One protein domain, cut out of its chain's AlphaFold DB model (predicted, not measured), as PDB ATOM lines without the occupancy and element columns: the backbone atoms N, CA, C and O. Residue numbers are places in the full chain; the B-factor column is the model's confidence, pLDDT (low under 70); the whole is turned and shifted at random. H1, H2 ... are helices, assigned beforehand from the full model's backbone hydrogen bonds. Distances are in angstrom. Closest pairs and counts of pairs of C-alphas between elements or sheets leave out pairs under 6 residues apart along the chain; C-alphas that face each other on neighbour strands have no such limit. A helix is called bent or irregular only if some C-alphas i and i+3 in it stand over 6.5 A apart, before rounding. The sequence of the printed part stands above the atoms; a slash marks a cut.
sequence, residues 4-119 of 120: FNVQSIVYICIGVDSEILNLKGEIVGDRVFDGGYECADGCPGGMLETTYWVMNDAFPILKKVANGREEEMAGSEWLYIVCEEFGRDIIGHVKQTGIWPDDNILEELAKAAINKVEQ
ATOM      1  N   PHE A   4      -1.693  -0.915   9.951       77.94
ATOM      2  CA  PHE A   4      -2.021  -0.002   8.854       77.94
ATOM      3  C   PHE A   4      -1.157  -0.268   7.617       77.94
ATOM      4  O   PHE A   4      -1.685  -0.598   6.564       77.94
ATOM      5  N   ASN A   5       0.170  -0.223   7.769       82.56
ATOM      6  CA  ASN A   5       1.100  -0.455   6.668       82.56
ATOM      7  C   ASN A   5       0.858  -1.823   6.003       82.56
ATOM      8  O   ASN A   5       0.875  -1.924   4.783       82.56
ATOM      9  N   VAL A   6       0.632  -2.873   6.803       85.81
ATOM     10  CA  VAL A   6       0.384  -4.226   6.276       85.81
ATOM     11  C   VAL A   6      -0.925  -4.272   5.488       85.81
ATOM     12  O   VAL A   6      -0.941  -4.802   4.383       85.81
ATOM     13  N   GLN A   7      -2.007  -3.697   6.019       86.62
ATOM     14  CA  GLN A   7      -3.301  -3.648   5.332       86.62
ATOM     15  C   GLN A   7      -3.214  -2.870   4.016       86.62
ATOM     16  O   GLN A   7      -3.675  -3.368   2.994       86.62
ATOM     17  N   SER A   8      -2.566  -1.701   4.014       87.81
ATOM     18  CA  SER A   8      -2.371  -0.905   2.799       87.81
ATOM     19  C   SER A   8      -1.631  -1.685   1.716       87.81
ATOM     20  O   SER A   8      -2.093  -1.738   0.580       87.81
ATOM     21  N   ILE A   9      -0.515  -2.334   2.065       91.81
ATOM     22  CA  ILE A   9       0.269  -3.137   1.117       91.81
ATOM     23  C   ILE A   9      -0.581  -4.270   0.538       91.81
ATOM     24  O   ILE A   9      -0.579  -4.473  -0.673       91.81
ATOM     25  N   VAL A  10      -1.336  -4.979   1.383       92.69
ATOM     26  CA  VAL A  10      -2.215  -6.071   0.943       92.69
ATOM     27  C   VAL A  10      -3.276  -5.567  -0.035       92.69
ATOM     28  O   VAL A  10      -3.467  -6.186  -1.075       92.69
ATOM     29  N   TYR A  11      -3.933  -4.443   0.251       93.62
ATOM     30  CA  TYR A  11      -4.976  -3.909  -0.629       93.62
ATOM     31  C   TYR A  11      -4.433  -3.389  -1.961       93.62
ATOM     32  O   TYR A  11      -5.055  -3.630  -2.992       93.62
ATOM     33  N   ILE A  12      -3.243  -2.779  -1.968       95.31
ATOM     34  CA  ILE A  12      -2.563  -2.430  -3.224       95.31
ATOM     35  C   ILE A  12      -2.274  -3.701  -4.034       95.31
ATOM     36  O   ILE A  12      -2.566  -3.746  -5.226       95.31
ATOM     37  N   CYS A  13      -1.755  -4.754  -3.393       94.88
ATOM     38  CA  CYS A  13      -1.478  -6.023  -4.070       94.88
ATOM     39  C   CYS A  13      -2.751  -6.684  -4.620       94.88
ATOM     40  O   CYS A  13      -2.701  -7.257  -5.702       94.88
ATOM     41  N   ILE A  14      -3.884  -6.585  -3.917       94.19
ATOM     42  CA  ILE A  14      -5.180  -7.088  -4.401       94.19
ATOM     43  C   ILE A  14      -5.613  -6.347  -5.668       94.19
ATOM     44  O   ILE A  14      -5.976  -7.001  -6.639       94.19
ATOM     45  N   GLY A  15      -5.536  -5.011  -5.683       94.50
ATOM     46  CA  GLY A  15      -5.887  -4.223  -6.871       94.50
ATOM     47  C   GLY A  15      -4.977  -4.515  -8.069       94.50
ATOM     48  O   GLY A  15      -5.437  -4.571  -9.208       94.50
ATOM     49  N   VAL A  16      -3.690  -4.760  -7.810       95.00
ATOM     50  CA  VAL A  16      -2.739  -5.210  -8.834       95.00
ATOM     51  C   VAL A  16      -3.119  -6.595  -9.372       95.00
ATOM     52  O   VAL A  16      -3.250  -6.765 -10.582       95.00
ATOM     53  N   ASP A  17      -3.320  -7.580  -8.493       93.06
ATOM     54  CA  ASP A  17      -3.639  -8.959  -8.884       93.06
ATOM     55  C   ASP A  17      -4.964  -9.038  -9.655       93.06
ATOM     56  O   ASP A  17      -5.037  -9.706 -10.687       93.06
ATOM     57  N   SER A  18      -5.989  -8.291  -9.219       91.19
ATOM     58  CA  SER A  18      -7.296  -8.283  -9.881       91.19
ATOM     59  C   SER A  18      -7.199  -7.843 -11.337       91.19
ATOM     60  O   SER A  18      -7.834  -8.445 -12.201       91.19
ATOM     61  N   GLU A  19      -6.383  -6.827 -11.623       92.94
ATOM     62  CA  GLU A  19      -6.229  -6.322 -12.984       92.94
ATOM     63  C   GLU A  19      -5.255  -7.150 -13.815       92.94
ATOM     64  O   GLU A  19      -5.534  -7.391 -14.988       92.94
ATOM     65  N   ILE A  20      -4.167  -7.668 -13.233       90.75
ATOM     66  CA  ILE A  20      -3.249  -8.573 -13.945       90.75
ATOM     67  C   ILE A  20      -4.007  -9.778 -14.508       90.75
ATOM     68  O   ILE A  20      -3.820 -10.137 -15.671       90.75
ATOM     69  N   LEU A  21      -4.916 -10.373 -13.730       86.56
ATOM     70  CA  LEU A  21      -5.737 -11.495 -14.195       86.56
ATOM     71  C   LEU A  21      -6.634 -11.119 -15.387       86.56
ATOM     72  O   LEU A  21      -6.869 -11.954 -16.266       86.56
ATOM     73  N   ASN A  22      -7.082  -9.862 -15.455       89.81
ATOM     74  CA  ASN A  22      -7.923  -9.337 -16.532       89.81
ATOM     75  C   ASN A  22      -7.141  -8.997 -17.808       89.81
ATOM     76  O   ASN A  22      -7.751  -8.795 -18.858       89.81
ATOM     77  N   LEU A  23      -5.807  -8.937 -17.757       89.69
ATOM     78  CA  LEU A  23      -4.995  -8.611 -18.929       89.69
ATOM     79  C   LEU A  23      -4.810  -9.793 -19.885       89.69
ATOM     80  O   LEU A  23      -4.321  -9.597 -20.996       89.69
ATOM     81  N   LYS A  24      -5.100 -11.033 -19.479       91.44
ATOM     82  CA  LYS A  24      -4.721 -12.219 -20.261       91.44
ATOM     83  C   LYS A  24      -5.294 -12.179 -21.684       91.44
ATOM     84  O   LYS A  24      -6.506 -12.162 -21.872       91.44
ATOM     85  N   GLY A  25      -4.413 -12.267 -22.680       89.88
ATOM     86  CA  GLY A  25      -4.766 -12.193 -24.100       89.88
ATOM     87  C   GLY A  25      -4.856 -10.770 -24.658       89.88
ATOM     88  O   GLY A  25      -5.004 -10.611 -25.869       89.88
ATOM     89  N   GLU A  26      -4.724  -9.748 -23.815       92.12
ATOM     90  CA  GLU A  26      -4.648  -8.349 -24.225       92.12
ATOM     91  C   GLU A  26      -3.234  -7.995 -24.709       92.12
ATOM     92  O   GLU A  26      -2.249  -8.670 -24.393       92.12
ATOM     93  N   ILE A  27      -3.132  -6.908 -25.475       92.06
ATOM     94  CA  ILE A  27      -1.848  -6.341 -25.898       92.06
ATOM     95  C   ILE A  27      -1.369  -5.362 -24.820       92.06
ATOM     96  O   ILE A  27      -2.088  -4.421 -24.483       92.06
ATOM     97  N   VAL A  28      -0.160  -5.579 -24.307       90.88
ATOM     98  CA  VAL A  28       0.536  -4.714 -23.345       90.88
ATOM     99  C   VAL A  28       1.868  -4.309 -23.970       90.88
ATOM    100  O   VAL A  28       2.722  -5.161 -24.218       90.88
ATOM    101  N   GLY A  29       2.035  -3.021 -24.274       85.69
ATOM    102  CA  GLY A  29       3.164  -2.559 -25.085       85.69
ATOM    103  C   GLY A  29       3.118  -3.158 -26.494       85.69
ATOM    104  O   GLY A  29       2.166  -2.928 -27.239       85.69
ATOM    105  N   ASP A  30       4.136  -3.936 -26.857       86.31
ATOM    106  CA  ASP A  30       4.256  -4.623 -28.149       86.31
ATOM    107  C   ASP A  30       3.971  -6.137 -28.080       86.31
ATOM    108  O   ASP A  30       4.056  -6.831 -29.099       86.31
ATOM    109  N   ARG A  31       3.592  -6.657 -26.905       86.12
ATOM    110  CA  ARG A  31       3.379  -8.092 -26.670       86.12
ATOM    111  C   ARG A  31       1.948  -8.439 -26.288       86.12
ATOM    112  O   ARG A  31       1.240  -7.660 -25.659       86.12
ATOM    113  N   VAL A  32       1.537  -9.657 -26.637       90.25
ATOM    114  CA  VAL A  32       0.312 -10.266 -26.102       90.25
ATOM    115  C   VAL A  32       0.642 -10.868 -24.745       90.25
ATOM    116  O   VAL A  32       1.566 -11.673 -24.630       90.25
ATOM    117  N   PHE A  33      -0.109 -10.476 -23.726       90.62
ATOM    118  CA  PHE A  33       0.130 -10.910 -22.364       90.62
ATOM    119  C   PHE A  33      -0.444 -12.312 -22.087       90.62
ATOM    120  O   PHE A  33      -1.567 -12.641 -22.478       90.62
ATOM    121  N   ASP A  34       0.328 -13.152 -21.397       87.94
ATOM    122  CA  ASP A  34       0.082 -14.592 -21.246       87.94
ATOM    123  C   ASP A  34      -0.518 -15.009 -19.889       87.94
ATOM    124  O   ASP A  34      -0.957 -16.156 -19.737       87.94
ATOM    125  N   GLY A  35      -0.635 -14.077 -18.938       84.19
ATOM    126  CA  GLY A  35      -1.251 -14.304 -17.627       84.19
ATOM    127  C   GLY A  35      -0.284 -14.356 -16.437       84.19
ATOM    128  O   GLY A  35      -0.709 -14.786 -15.367       84.19
ATOM    129  N   GLY A  36       0.990 -13.971 -16.601       86.69
ATOM    130  CA  GLY A  36       1.981 -13.875 -15.513       86.69
ATOM    131  C   GLY A  36       2.122 -12.484 -14.868       86.69
ATOM    132  O   GLY A  36       1.513 -11.516 -15.276       86.69
ATOM    133  N   TYR A  37       2.967 -12.320 -13.855       86.44
ATOM    134  CA  TYR A  37       3.194 -10.972 -13.305       86.44
ATOM    135  C   TYR A  37       4.085 -10.115 -14.211       86.44
ATOM    136  O   TYR A  37       3.914  -8.906 -14.255       86.44
ATOM    137  N   GLU A  38       4.958 -10.746 -14.999       88.12
ATOM    138  CA  GLU A  38       5.934 -10.124 -15.901       88.12
ATOM    139  C   GLU A  38       5.293  -9.538 -17.176       88.12
ATOM    140  O   GLU A  38       5.631  -9.924 -18.298       88.12
ATOM    141  N   CYS A  39       4.337  -8.620 -17.027       87.75
ATOM    142  CA  CYS A  39       3.472  -8.161 -18.117       87.75
ATOM    143  C   CYS A  39       4.009  -6.960 -18.914       87.75
ATOM    144  O   CYS A  39       3.648  -6.796 -20.079       87.75
ATOM    145  N   ALA A  40       4.952  -6.183 -18.367       88.81
ATOM    146  CA  ALA A  40       5.558  -5.016 -19.030       88.81
ATOM    147  C   ALA A  40       7.075  -4.870 -18.814       88.81
ATOM    148  O   ALA A  40       7.673  -5.600 -18.022       88.81
ATOM    149  N   ASP A  41       7.687  -3.927 -19.529       87.81
ATOM    150  CA  ASP A  41       9.081  -3.544 -19.315       87.81
ATOM    151  C   ASP A  41       9.268  -2.922 -17.928       87.81
ATOM    152  O   ASP A  41       8.436  -2.146 -17.454       87.81
ATOM    153  N   GLY A  42      10.370  -3.277 -17.261       87.19
ATOM    154  CA  GLY A  42      10.657  -2.830 -15.892       87.19
ATOM    155  C   GLY A  42       9.802  -3.504 -14.813       87.19
ATOM    156  O   GLY A  42       9.914  -3.143 -13.644       87.19
ATOM    157  N   CYS A  43       8.969  -4.481 -15.183       87.31
ATOM    158  CA  CYS A  43       8.122  -5.195 -14.243       87.31
ATOM    159  C   CYS A  43       8.952  -5.999 -13.218       87.31
ATOM    160  O   CYS A  43       9.938  -6.645 -13.594       87.31
ATOM    161  N   PRO A  44       8.556  -6.011 -11.932       83.44
ATOM    162  CA  PRO A  44       9.114  -6.938 -10.957       83.44
ATOM    163  C   PRO A  44       8.829  -8.384 -11.400       83.44
ATOM    164  O   PRO A  44       7.694  -8.721 -11.716       83.44
ATOM    165  N   GLY A  45       9.855  -9.239 -11.424       78.69
ATOM    166  CA  GLY A  45       9.865 -10.571 -12.058       78.69
ATOM    167  C   GLY A  45       8.874 -11.639 -11.549       78.69
ATOM    168  O   GLY A  45       9.091 -12.818 -11.787       78.69
ATOM    169  N   GLY A  46       7.828 -11.284 -10.800       88.25
ATOM    170  CA  GLY A  46       6.910 -12.237 -10.183       88.25
ATOM    171  C   GLY A  46       6.025 -11.622  -9.101       88.25
ATOM    172  O   GLY A  46       6.156 -10.449  -8.750       88.25
ATOM    173  N   MET A  47       5.119 -12.422  -8.530       89.19
ATOM    174  CA  MET A  47       4.242 -11.989  -7.429       89.19
ATOM    175  C   MET A  47       5.044 -11.552  -6.191       89.19
ATOM    176  O   MET A  47       4.704 -10.557  -5.547       89.19
ATOM    177  N   LEU A  48       6.117 -12.277  -5.851       92.25
ATOM    178  CA  LEU A  48       6.967 -11.958  -4.699       92.25
ATOM    179  C   LEU A  48       7.699 -10.628  -4.910       92.25
ATOM    180  O   LEU A  48       7.677  -9.761  -4.038       92.25
ATOM    181  N   GLU A  49       8.307 -10.456  -6.079       93.75
ATOM    182  CA  GLU A  49       9.028  -9.257  -6.489       93.75
ATOM    183  C   GLU A  49       8.076  -8.064  -6.586       93.75
ATOM    184  O   GLU A  49       8.417  -6.969  -6.145       93.75
ATOM    185  N   THR A  50       6.854  -8.282  -7.078       92.75
ATOM    186  CA  THR A  50       5.811  -7.251  -7.148       92.75
ATOM    187  C   THR A  50       5.380  -6.829  -5.754       92.75
ATOM    188  O   THR A  50       5.289  -5.639  -5.475       92.75
ATOM    189  N   THR A  51       5.194  -7.779  -4.835       92.75
ATOM    190  CA  THR A  51       4.872  -7.474  -3.433       92.75
ATOM    191  C   THR A  51       6.003  -6.684  -2.773       92.75
ATOM    192  O   THR A  51       5.758  -5.727  -2.035       92.75
ATOM    193  N   TYR A  52       7.255  -7.054  -3.054       94.44
ATOM    194  CA  TYR A  52       8.422  -6.338  -2.550       94.44
ATOM    195  C   TYR A  52       8.498  -4.912  -3.109       94.44
ATOM    196  O   TYR A  52       8.742  -3.979  -2.347       94.44
ATOM    197  N   TRP A  53       8.234  -4.728  -4.400       95.38
ATOM    198  CA  TRP A  53       8.165  -3.409  -5.030       95.38
ATOM    199  C   TRP A  53       7.011  -2.566  -4.468       95.38
ATOM    200  O   TRP A  53       7.202  -1.414  -4.092       95.38
ATOM    201  N   VAL A  54       5.822  -3.146  -4.264       95.69
ATOM    202  CA  VAL A  54       4.708  -2.440  -3.607       95.69
ATOM    203  C   VAL A  54       5.121  -1.954  -2.217       95.69
ATOM    204  O   VAL A  54       4.830  -0.820  -1.846       95.69
ATOM    205  N   MET A  55       5.817  -2.793  -1.448       94.81
ATOM    206  CA  MET A  55       6.255  -2.467  -0.092       94.81
ATOM    207  C   MET A  55       7.293  -1.336  -0.044       94.81
ATOM    208  O   MET A  55       7.262  -0.542   0.901       94.81
ATOM    209  N   ASN A  56       8.216  -1.279  -1.006       95.06
ATOM    210  CA  ASN A  56       9.366  -0.370  -0.958       95.06
ATOM    211  C   ASN A  56       9.217   0.880  -1.831       95.06
ATOM    212  O   ASN A  56       9.843   1.889  -1.516       95.06
ATOM    213  N   ASP A  57       8.368   0.837  -2.855       95.06
ATOM    214  CA  ASP A  57       8.255   1.890  -3.863       95.06
ATOM    215  C   ASP A  57       6.837   2.488  -3.863       95.06
ATOM    216  O   ASP A  57       6.631   3.636  -3.456       95.06
ATOM    217  N   ALA A  58       5.816   1.689  -4.198       94.69
ATOM    218  CA  ALA A  58       4.450   2.195  -4.373       94.69
ATOM    219  C   ALA A  58       3.795   2.671  -3.061       94.69
ATOM    220  O   ALA A  58       3.244   3.774  -2.992       94.69
ATOM    221  N   PHE A  59       3.854   1.864  -1.995       93.25
ATOM    222  CA  PHE A  59       3.228   2.204  -0.714       93.25
ATOM    223  C   PHE A  59       3.837   3.462  -0.066       93.25
ATOM    224  O   PHE A  59       3.066   4.330   0.357       93.25
ATOM    225  N   PRO A  60       5.174   3.626   0.015       92.44
ATOM    226  CA  PRO A  60       5.769   4.854   0.539       92.44
ATOM    227  C   PRO A  60       5.326   6.121  -0.197       92.44
ATOM    228  O   PRO A  60       5.087   7.141   0.454       92.44
ATOM    229  N   ILE A  61       5.157   6.060  -1.521       94.56
ATOM    230  CA  ILE A  61       4.666   7.191  -2.316       94.56
ATOM    231  C   ILE A  61       3.205   7.494  -1.990       94.56
ATOM    232  O   ILE A  61       2.889   8.640  -1.667       94.56
ATOM    233  N   LEU A  62       2.326   6.486  -1.974       91.69
ATOM    234  CA  LEU A  62       0.926   6.683  -1.580       91.69
ATOM    235  C   LEU A  62       0.826   7.313  -0.186       91.69
ATOM    236  O   LEU A  62       0.094   8.282   0.020       91.69
ATOM    237  N   LYS A  63       1.614   6.805   0.765       88.06
ATOM    238  CA  LYS A  63       1.670   7.313   2.137       88.06
ATOM    239  C   LYS A  63       2.110   8.779   2.191       88.06
ATOM    240  O   LYS A  63       1.507   9.572   2.911       88.06
ATOM    241  N   LYS A  64       3.133   9.149   1.414       90.12
ATOM    242  CA  LYS A  64       3.604  10.536   1.280       90.12
ATOM    243  C   LYS A  64       2.500  11.443   0.726       90.12
ATOM    244  O   LYS A  64       2.290  12.526   1.265       90.12
ATOM    245  N   VAL A  65       1.785  11.007  -0.313       90.06
ATOM    246  CA  VAL A  65       0.695  11.786  -0.930       90.06
ATOM    247  C   VAL A  65      -0.496  11.946   0.020       90.06
ATOM    248  O   VAL A  65      -1.068  13.031   0.095       90.06
ATOM    249  N   ALA A  66      -0.829  10.916   0.802       84.75
ATOM    250  CA  ALA A  66      -1.908  10.960   1.791       84.75
ATOM    251  C   ALA A  66      -1.631  11.903   2.988       84.75
ATOM    252  O   ALA A  66      -2.538  12.167   3.775       84.75
ATOM    253  N   ASN A  67      -0.401  12.420   3.120       76.06
ATOM    254  CA  ASN A  67       0.009  13.518   4.005       76.06
ATOM    255  C   ASN A  67      -0.588  13.486   5.429       76.06
ATOM    256  O   ASN A  67      -1.317  14.393   5.832       76.06
ATOM    257  N   GLY A  68      -0.272  12.450   6.212       65.31
ATOM    258  CA  GLY A  68      -0.596  12.413   7.647       65.31
ATOM    259  C   GLY A  68      -2.023  11.983   8.001       65.31
ATOM    260  O   GLY A  68      -2.386  12.006   9.172       65.31
ATOM    261  N   ARG A  69      -2.834  11.542   7.030       66.56
ATOM    262  CA  ARG A  69      -4.174  10.971   7.282       66.56
ATOM    263  C   ARG A  69      -4.147   9.533   7.838       66.56
ATOM    264  O   ARG A  69      -5.172   8.863   7.894       66.56
ATOM    265  N   GLU A  70      -2.985   9.036   8.262       62.75
ATOM    266  CA  GLU A  70      -2.767   7.617   8.585       62.75
ATOM    267  C   GLU A  70      -3.634   7.118   9.758       62.75
ATOM    268  O   GLU A  70      -4.088   5.973   9.736       62.75
ATOM    269  N   GLU A  71      -3.899   7.970  10.756       56.69
ATOM    270  CA  GLU A  71      -4.730   7.625  11.921       56.69
ATOM    271  C   GLU A  71      -6.236   7.571  11.605       56.69
ATOM    272  O   GLU A  71      -6.944   6.766  12.204       56.69
ATOM    273  N   GLU A  72      -6.726   8.350  10.632       55.47
ATOM    274  CA  GLU A  72      -8.124   8.289  10.155       55.47
ATOM    275  C   GLU A  72      -8.357   7.121   9.181       55.47
ATOM    276  O   GLU A  72      -9.486   6.684   8.949       55.47
ATOM    277  N   MET A  73      -7.278   6.604   8.597       56.47
ATOM    278  CA  MET A  73      -7.323   5.629   7.516       56.47
ATOM    279  C   MET A  73      -7.190   4.178   7.997       56.47
ATOM    280  O   MET A  73      -7.673   3.259   7.341       56.47
ATOM    281  N   ALA A  74      -6.563   3.926   9.147       60.97
ATOM    282  CA  ALA A  74      -6.386   2.565   9.648       60.97
ATOM    283  C   ALA A  74      -7.726   1.866   9.942       60.97
ATOM    284  O   ALA A  74      -8.483   2.274  10.819       60.97
ATOM    285  N   GLY A  75      -8.001   0.780   9.214       62.91
ATOM    286  CA  GLY A  75      -9.250   0.027   9.340       62.91
ATOM    287  C   GLY A  75     -10.489   0.743   8.793       62.91
ATOM    288  O   GLY A  75     -11.597   0.274   9.051       62.91
ATOM    289  N   SER A  76     -10.326   1.848   8.055       73.56
ATOM    290  CA  SER A  76     -11.438   2.535   7.399       73.56
ATOM    291  C   SER A  76     -11.683   1.992   5.990       73.56
ATOM    292  O   SER A  76     -10.766   1.552   5.293       73.56
ATOM    293  N   GLU A  77     -12.942   2.044   5.558       79.75
ATOM    294  CA  GLU A  77     -13.340   1.687   4.191       79.75
ATOM    295  C   GLU A  77     -12.654   2.584   3.151       79.75
ATOM    296  O   GLU A  77     -12.275   2.125   2.079       79.75
ATOM    297  N   TRP A  78     -12.390   3.843   3.506       83.12
ATOM    298  CA  TRP A  78     -11.673   4.780   2.647       83.12
ATOM    299  C   TRP A  78     -10.276   4.273   2.276       83.12
ATOM    300  O   TRP A  78      -9.901   4.302   1.106       83.12
ATOM    301  N   LEU A  79      -9.512   3.763   3.253       80.81
ATOM    302  CA  LEU A  79      -8.174   3.221   3.000       80.81
ATOM    303  C   LEU A  79      -8.221   2.020   2.064       80.81
ATOM    304  O   LEU A  79      -7.370   1.900   1.185       80.81
ATOM    305  N   TYR A  80      -9.201   1.141   2.269       82.25
ATOM    306  CA  TYR A  80      -9.413  -0.019   1.415       82.25
ATOM    307  C   TYR A  80      -9.624   0.408  -0.042       82.25
ATOM    308  O   TYR A  80      -8.872  -0.028  -0.913       82.25
ATOM    309  N   ILE A  81     -10.569   1.323  -0.282       87.31
ATOM    310  CA  ILE A  81     -10.904   1.788  -1.633       87.31
ATOM    311  C   ILE A  81      -9.700   2.477  -2.280       87.31
ATOM    312  O   ILE A  81      -9.342   2.139  -3.401       87.31
ATOM    313  N   VAL A  82      -9.030   3.401  -1.580       90.94
ATOM    314  CA  VAL A  82      -7.883   4.130  -2.148       90.94
ATOM    315  C   VAL A  82      -6.729   3.195  -2.493       90.94
ATOM    316  O   VAL A  82      -6.137   3.330  -3.561       90.94
ATOM    317  N   CYS A  83      -6.387   2.251  -1.613       93.31
ATOM    318  CA  CYS A  83      -5.292   1.322  -1.870       93.31
ATOM    319  C   CYS A  83      -5.601   0.370  -3.031       93.31
ATOM    320  O   CYS A  83      -4.723   0.137  -3.859       93.31
ATOM    321  N   GLU A  84      -6.823  -0.163  -3.106       93.75
ATOM    322  CA  GLU A  84      -7.213  -1.051  -4.201       93.75
ATOM    323  C   GLU A  84      -7.280  -0.294  -5.534       93.75
ATOM    324  O   GLU A  84      -6.696  -0.747  -6.517       93.75
ATOM    325  N   GLU A  85      -7.900   0.891  -5.562       94.00
ATOM    326  CA  GLU A  85      -7.945   1.745  -6.755       94.00
ATOM    327  C   GLU A  85      -6.545   2.142  -7.222       94.00
ATOM    328  O   GLU A  85      -6.259   2.083  -8.413       94.00
ATOM    329  N   PHE A  86      -5.639   2.464  -6.299       96.12
ATOM    330  CA  PHE A  86      -4.248   2.738  -6.646       96.12
ATOM    331  C   PHE A  86      -3.559   1.518  -7.280       96.12
ATOM    332  O   PHE A  86      -2.867   1.660  -8.287       96.12
ATOM    333  N   GLY A  87      -3.784   0.314  -6.742       96.31
ATOM    334  CA  GLY A  87      -3.288  -0.934  -7.334       96.31
ATOM    335  C   GLY A  87      -3.833  -1.186  -8.744       96.31
ATOM    336  O   GLY A  87      -3.074  -1.546  -9.646       96.31
ATOM    337  N   ARG A  88      -5.129  -0.934  -8.960       95.94
ATOM    338  CA  ARG A  88      -5.772  -1.037 -10.281       95.94
ATOM    339  C   ARG A  88      -5.206  -0.015 -11.263       95.94
ATOM    340  O   ARG A  88      -4.877  -0.361 -12.395       95.94
ATOM    341  N   ASP A  89      -5.043   1.231 -10.823       96.62
ATOM    342  CA  ASP A  89      -4.522   2.334 -11.633       96.62
ATOM    343  C   ASP A  89      -3.064   2.086 -12.077       96.62
ATOM    344  O   ASP A  89      -2.709   2.424 -13.209       96.62
ATOM    345  N   ILE A  90      -2.240   1.421 -11.253       96.88
ATOM    346  CA  ILE A  90      -0.891   0.960 -11.640       96.88
ATOM    347  C   ILE A  90      -0.959   0.037 -12.861       96.88
ATOM    348  O   ILE A  90      -0.245   0.248 -13.841       96.88
ATOM    349  N   ILE A  91      -1.840  -0.963 -12.844       95.62
ATOM    350  CA  ILE A  91      -1.967  -1.900 -13.967       95.62
ATOM    351  C   ILE A  91      -2.666  -1.257 -15.165       95.62
ATOM    352  O   ILE A  91      -2.309  -1.534 -16.310       95.62
ATOM    353  N   GLY A  92      -3.591  -0.327 -14.926       95.06
ATOM    354  CA  GLY A  92      -4.171   0.517 -15.967       95.06
ATOM    355  C   GLY A  92      -3.106   1.314 -16.725       95.06
ATOM    356  O   GLY A  92      -3.126   1.332 -17.958       95.06
ATOM    357  N   HIS A  93      -2.143   1.908 -16.014       95.69
ATOM    358  CA  HIS A  93      -0.983   2.559 -16.625       95.69
ATOM    359  C   HIS A  93      -0.166   1.566 -17.457       95.69
ATOM    360  O   HIS A  93       0.067   1.803 -18.641       95.69
ATOM    361  N   VAL A  94       0.200   0.426 -16.866       94.50
ATOM    362  CA  VAL A  94       0.986  -0.623 -17.529       94.50
ATOM    363  C   VAL A  94       0.327  -1.091 -18.824       94.50
ATOM    364  O   VAL A  94       0.994  -1.205 -19.851       94.50
ATOM    365  N   LYS A  95      -0.992  -1.306 -18.816       93.06
ATOM    366  CA  LYS A  95      -1.754  -1.682 -20.011       93.06
ATOM    367  C   LYS A  95      -1.624  -0.638 -21.123       93.06
ATOM    368  O   LYS A  95      -1.537  -0.999 -22.292       93.06
ATOM    369  N   GLN A  96      -1.630   0.646 -20.772       92.75
ATOM    370  CA  GLN A  96      -1.595   1.750 -21.734       92.75
ATOM    371  C   GLN A  96      -0.196   2.013 -22.293       92.75
ATOM    372  O   GLN A  96      -0.067   2.359 -23.467       92.75
ATOM    373  N   THR A  97       0.838   1.890 -21.462       93.56
ATOM    374  CA  THR A  97       2.205   2.304 -21.813       93.56
ATOM    375  C   THR A  97       3.127   1.138 -22.138       93.56
ATOM    376  O   THR A  97       4.138   1.338 -22.806       93.56
ATOM    377  N   GLY A  98       2.798  -0.074 -21.684       92.88
ATOM    378  CA  GLY A  98       3.690  -1.230 -21.740       92.88
ATOM    379  C   GLY A  98       4.869  -1.144 -20.771       92.88
ATOM    380  O   GLY A  98       5.798  -1.943 -20.887       92.88
ATOM    381  N   ILE A  99       4.854  -0.188 -19.837       93.44
ATOM    382  CA  ILE A  99       5.973   0.116 -18.940       93.44
ATOM    383  C   ILE A  99       5.477   0.144 -17.492       93.44
ATOM    384  O   ILE A  99       4.398   0.659 -17.199       93.44
ATOM    385  N   TRP A 100       6.275  -0.409 -16.583       93.88
ATOM    386  CA  TRP A 100       6.024  -0.316 -15.148       93.88
ATOM    387  C   TRP A 100       6.277   1.112 -14.631       93.88
ATOM    388  O   TRP A 100       7.285   1.715 -15.007       93.88
ATOM    389  N   PRO A 101       5.394   1.682 -13.789       95.38
ATOM    390  CA  PRO A 101       5.486   3.087 -13.406       95.38
ATOM    391  C   PRO A 101       6.729   3.382 -12.553       95.38
ATOM    392  O   PRO A 101       7.085   2.612 -11.659       95.38
ATOM    393  N   ASP A 102       7.349   4.534 -12.816       95.00
ATOM    394  CA  ASP A 102       8.395   5.120 -11.977       95.00
ATOM    395  C   ASP A 102       7.804   5.969 -10.835       95.00
ATOM    396  O   ASP A 102       6.587   6.146 -10.732       95.00
ATOM    397  N   ASP A 103       8.661   6.534  -9.983       94.81
ATOM    398  CA  ASP A 103       8.244   7.329  -8.822       94.81
ATOM    399  C   ASP A 103       7.341   8.524  -9.174       94.81
ATOM    400  O   ASP A 103       6.427   8.855  -8.415       94.81
ATOM    401  N   ASN A 104       7.578   9.184 -10.312       95.88
ATOM    402  CA  ASN A 104       6.785  10.349 -10.707       95.88
ATOM    403  C   ASN A 104       5.375   9.915 -11.105       95.88
ATOM    404  O   ASN A 104       4.393  10.507 -10.653       95.88
ATOM    405  N   ILE A 105       5.281   8.851 -11.904       97.56
ATOM    406  CA  ILE A 105       4.004   8.281 -12.328       97.56
ATOM    407  C   ILE A 105       3.249   7.738 -11.112       97.56
ATOM    408  O   ILE A 105       2.056   7.992 -10.967       97.56
ATOM    409  N   LEU A 106       3.929   7.054 -10.189       97.44
ATOM    410  CA  LEU A 106       3.321   6.581  -8.945       97.44
ATOM    411  C   LEU A 106       2.725   7.724  -8.122       97.44
ATOM    412  O   LEU A 106       1.637   7.573  -7.565       97.44
ATOM    413  N   GLU A 107       3.397   8.876  -8.059       96.56
ATOM    414  CA  GLU A 107       2.875  10.041  -7.345       96.56
ATOM    415  C   GLU A 107       1.603  10.595  -8.012       96.56
ATOM    416  O   GLU A 107       0.657  10.983  -7.319       96.56
ATOM    417  N   GLU A 108       1.545  10.612  -9.345       96.94
ATOM    418  CA  GLU A 108       0.353  11.011 -10.105       96.94
ATOM    419  C   GLU A 108      -0.816  10.041  -9.900       96.94
ATOM    420  O   GLU A 108      -1.928  10.475  -9.584       96.94
ATOM    421  N   LEU A 109      -0.560   8.736 -10.009       97.25
ATOM    422  CA  LEU A 109      -1.559   7.687  -9.802       97.25
ATOM    423  C   LEU A 109      -2.099   7.706  -8.363       97.25
ATOM    424  O   LEU A 109      -3.306   7.612  -8.152       97.25
ATOM    425  N   ALA A 110      -1.237   7.920  -7.363       94.62
ATOM    426  CA  ALA A 110      -1.651   8.023  -5.965       94.62
ATOM    427  C   ALA A 110      -2.573   9.230  -5.723       94.62
ATOM    428  O   ALA A 110      -3.599   9.109  -5.050       94.62
ATOM    429  N   LYS A 111      -2.244  10.396  -6.299       93.38
ATOM    430  CA  LYS A 111      -3.107  11.589  -6.235       93.38
ATOM    431  C   LYS A 111      -4.455  11.332  -6.902       93.38
ATOM    432  O   LYS A 111      -5.485  11.736  -6.365       93.38
ATOM    433  N   ALA A 112      -4.455  10.669  -8.057       93.12
ATOM    434  CA  ALA A 112      -5.677  10.336  -8.779       93.12
ATOM    435  C   ALA A 112      -6.590   9.413  -7.956       93.12
ATOM    436  O   ALA A 112      -7.773   9.720  -7.809       93.12
ATOM    437  N   ALA A 113      -6.040   8.347  -7.368       92.06
ATOM    438  CA  ALA A 113      -6.790   7.409  -6.533       92.06
ATOM    439  C   ALA A 113      -7.441   8.104  -5.325       92.06
ATOM    440  O   ALA A 113      -8.629   7.919  -5.069       92.06
ATOM    441  N   ILE A 114      -6.702   8.973  -4.627       89.31
ATOM    442  CA  ILE A 114      -7.232   9.748  -3.494       89.31
ATOM    443  C   ILE A 114      -8.372  10.677  -3.943       89.31
ATOM    444  O   ILE A 114      -9.446  10.673  -3.342       89.31
ATOM    445  N   ASN A 115      -8.170  11.431  -5.028       88.06
ATOM    446  CA  ASN A 115      -9.162  12.386  -5.526       88.06
ATOM    447  C   ASN A 115     -10.459  11.710  -5.994       88.06
ATOM    448  O   ASN A 115     -11.532  12.283  -5.819       88.06
ATOM    449  N   LYS A 116     -10.379  10.510  -6.588       84.62
ATOM    450  CA  LYS A 116     -11.563   9.741  -7.012       84.62
ATOM    451  C   LYS A 116     -12.474   9.425  -5.827       84.62
ATOM    452  O   LYS A 116     -13.685   9.583  -5.938       84.62
ATOM    453  N   VAL A 117     -11.898   9.006  -4.700       76.31
ATOM    454  CA  VAL A 117     -12.668   8.624  -3.507       76.31
ATOM    455  C   VAL A 117     -13.219   9.847  -2.774       76.31
ATOM    456  O   VAL A 117     -14.304   9.779  -2.216       76.31
ATOM    457  N   GLU A 118     -12.529  10.990  -2.802       74.81
ATOM    458  CA  GLU A 118     -13.054  12.242  -2.228       74.81
ATOM    459  C   GLU A 118     -14.256  12.825  -3.000       74.81
ATOM    460  O   GLU A 118     -14.957  13.693  -2.479       74.81
ATOM    461  N   GLN A 119     -14.494  12.372  -4.236       66.75
ATOM    462  CA  GLN A 119     -15.568  12.853  -5.114       66.75
ATOM    463  C   GLN A 119     -16.732  11.859  -5.282       66.75
ATOM    464  O   GLN A 119     -17.707  12.203  -5.956       66.75
TER     465      GLN A 119
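Overview. This is residues 4 to 119 of the 120 residues of an uncharacterized protein of Aeromonas veronii (UniProt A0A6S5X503). The longest helix, H4, runs through the middle between H1 and H5, and H2 bridges those two along one side; short H3 lies at one end, looping residues 23 to 46 at the other. The 116 printed residues have five named helices, H1 to H5 in chain order, and no named strand: all helix, mostly crossed. The whole is compact, radius of gyration of the C-alphas 13.6 A, spanning 42 by 27 by 22 A.

Arrangement. H4, residues 77 to 97, touches H1, residues 4 to 22, at a steep tilt of 41 degrees, the same way; closest C-alphas Gly 15 and Gly 87, 4.2 A. H4 touches H5, residues 103 to 118, at a steep tilt of 46 degrees, opposite ways; closest C-alphas Phe 86 and Ala 113, 5.3 A. H2, residues 47 to 65, only just irregular with C-alphas 56 and 59 6.7 A apart, touches H1 with residues 51 to 59 alone; closest C-alphas Ile 9 and Met 55, 6.1 A. H2 touches H5 with residues 57 to 65 alone; closest C-alphas Leu 62 and Ala 110, 5.3 A. H3, residues 70 to 73, is close to but not clearly touching H4. Every O i to N i+4 pair is within hydrogen-bond range in H4 and H5, 14 of 15 in H1, 12 of 15 in H2; H3 is too short for one.

Along the chain. H4 measures 30.3 A, H1 27.7 A, H2 24.9 A, H5 22.8 A. H1 begins at C-alpha 4 (-2.021, -0.002, 8.854); H5 ends at C-alpha 118 (-13.054, 12.242, -2.228).

Size, cuts and confidence. The printed part has no cut; the H1 to H2 link is long. Residues 68 to 75 and 119 have pLDDT under 70.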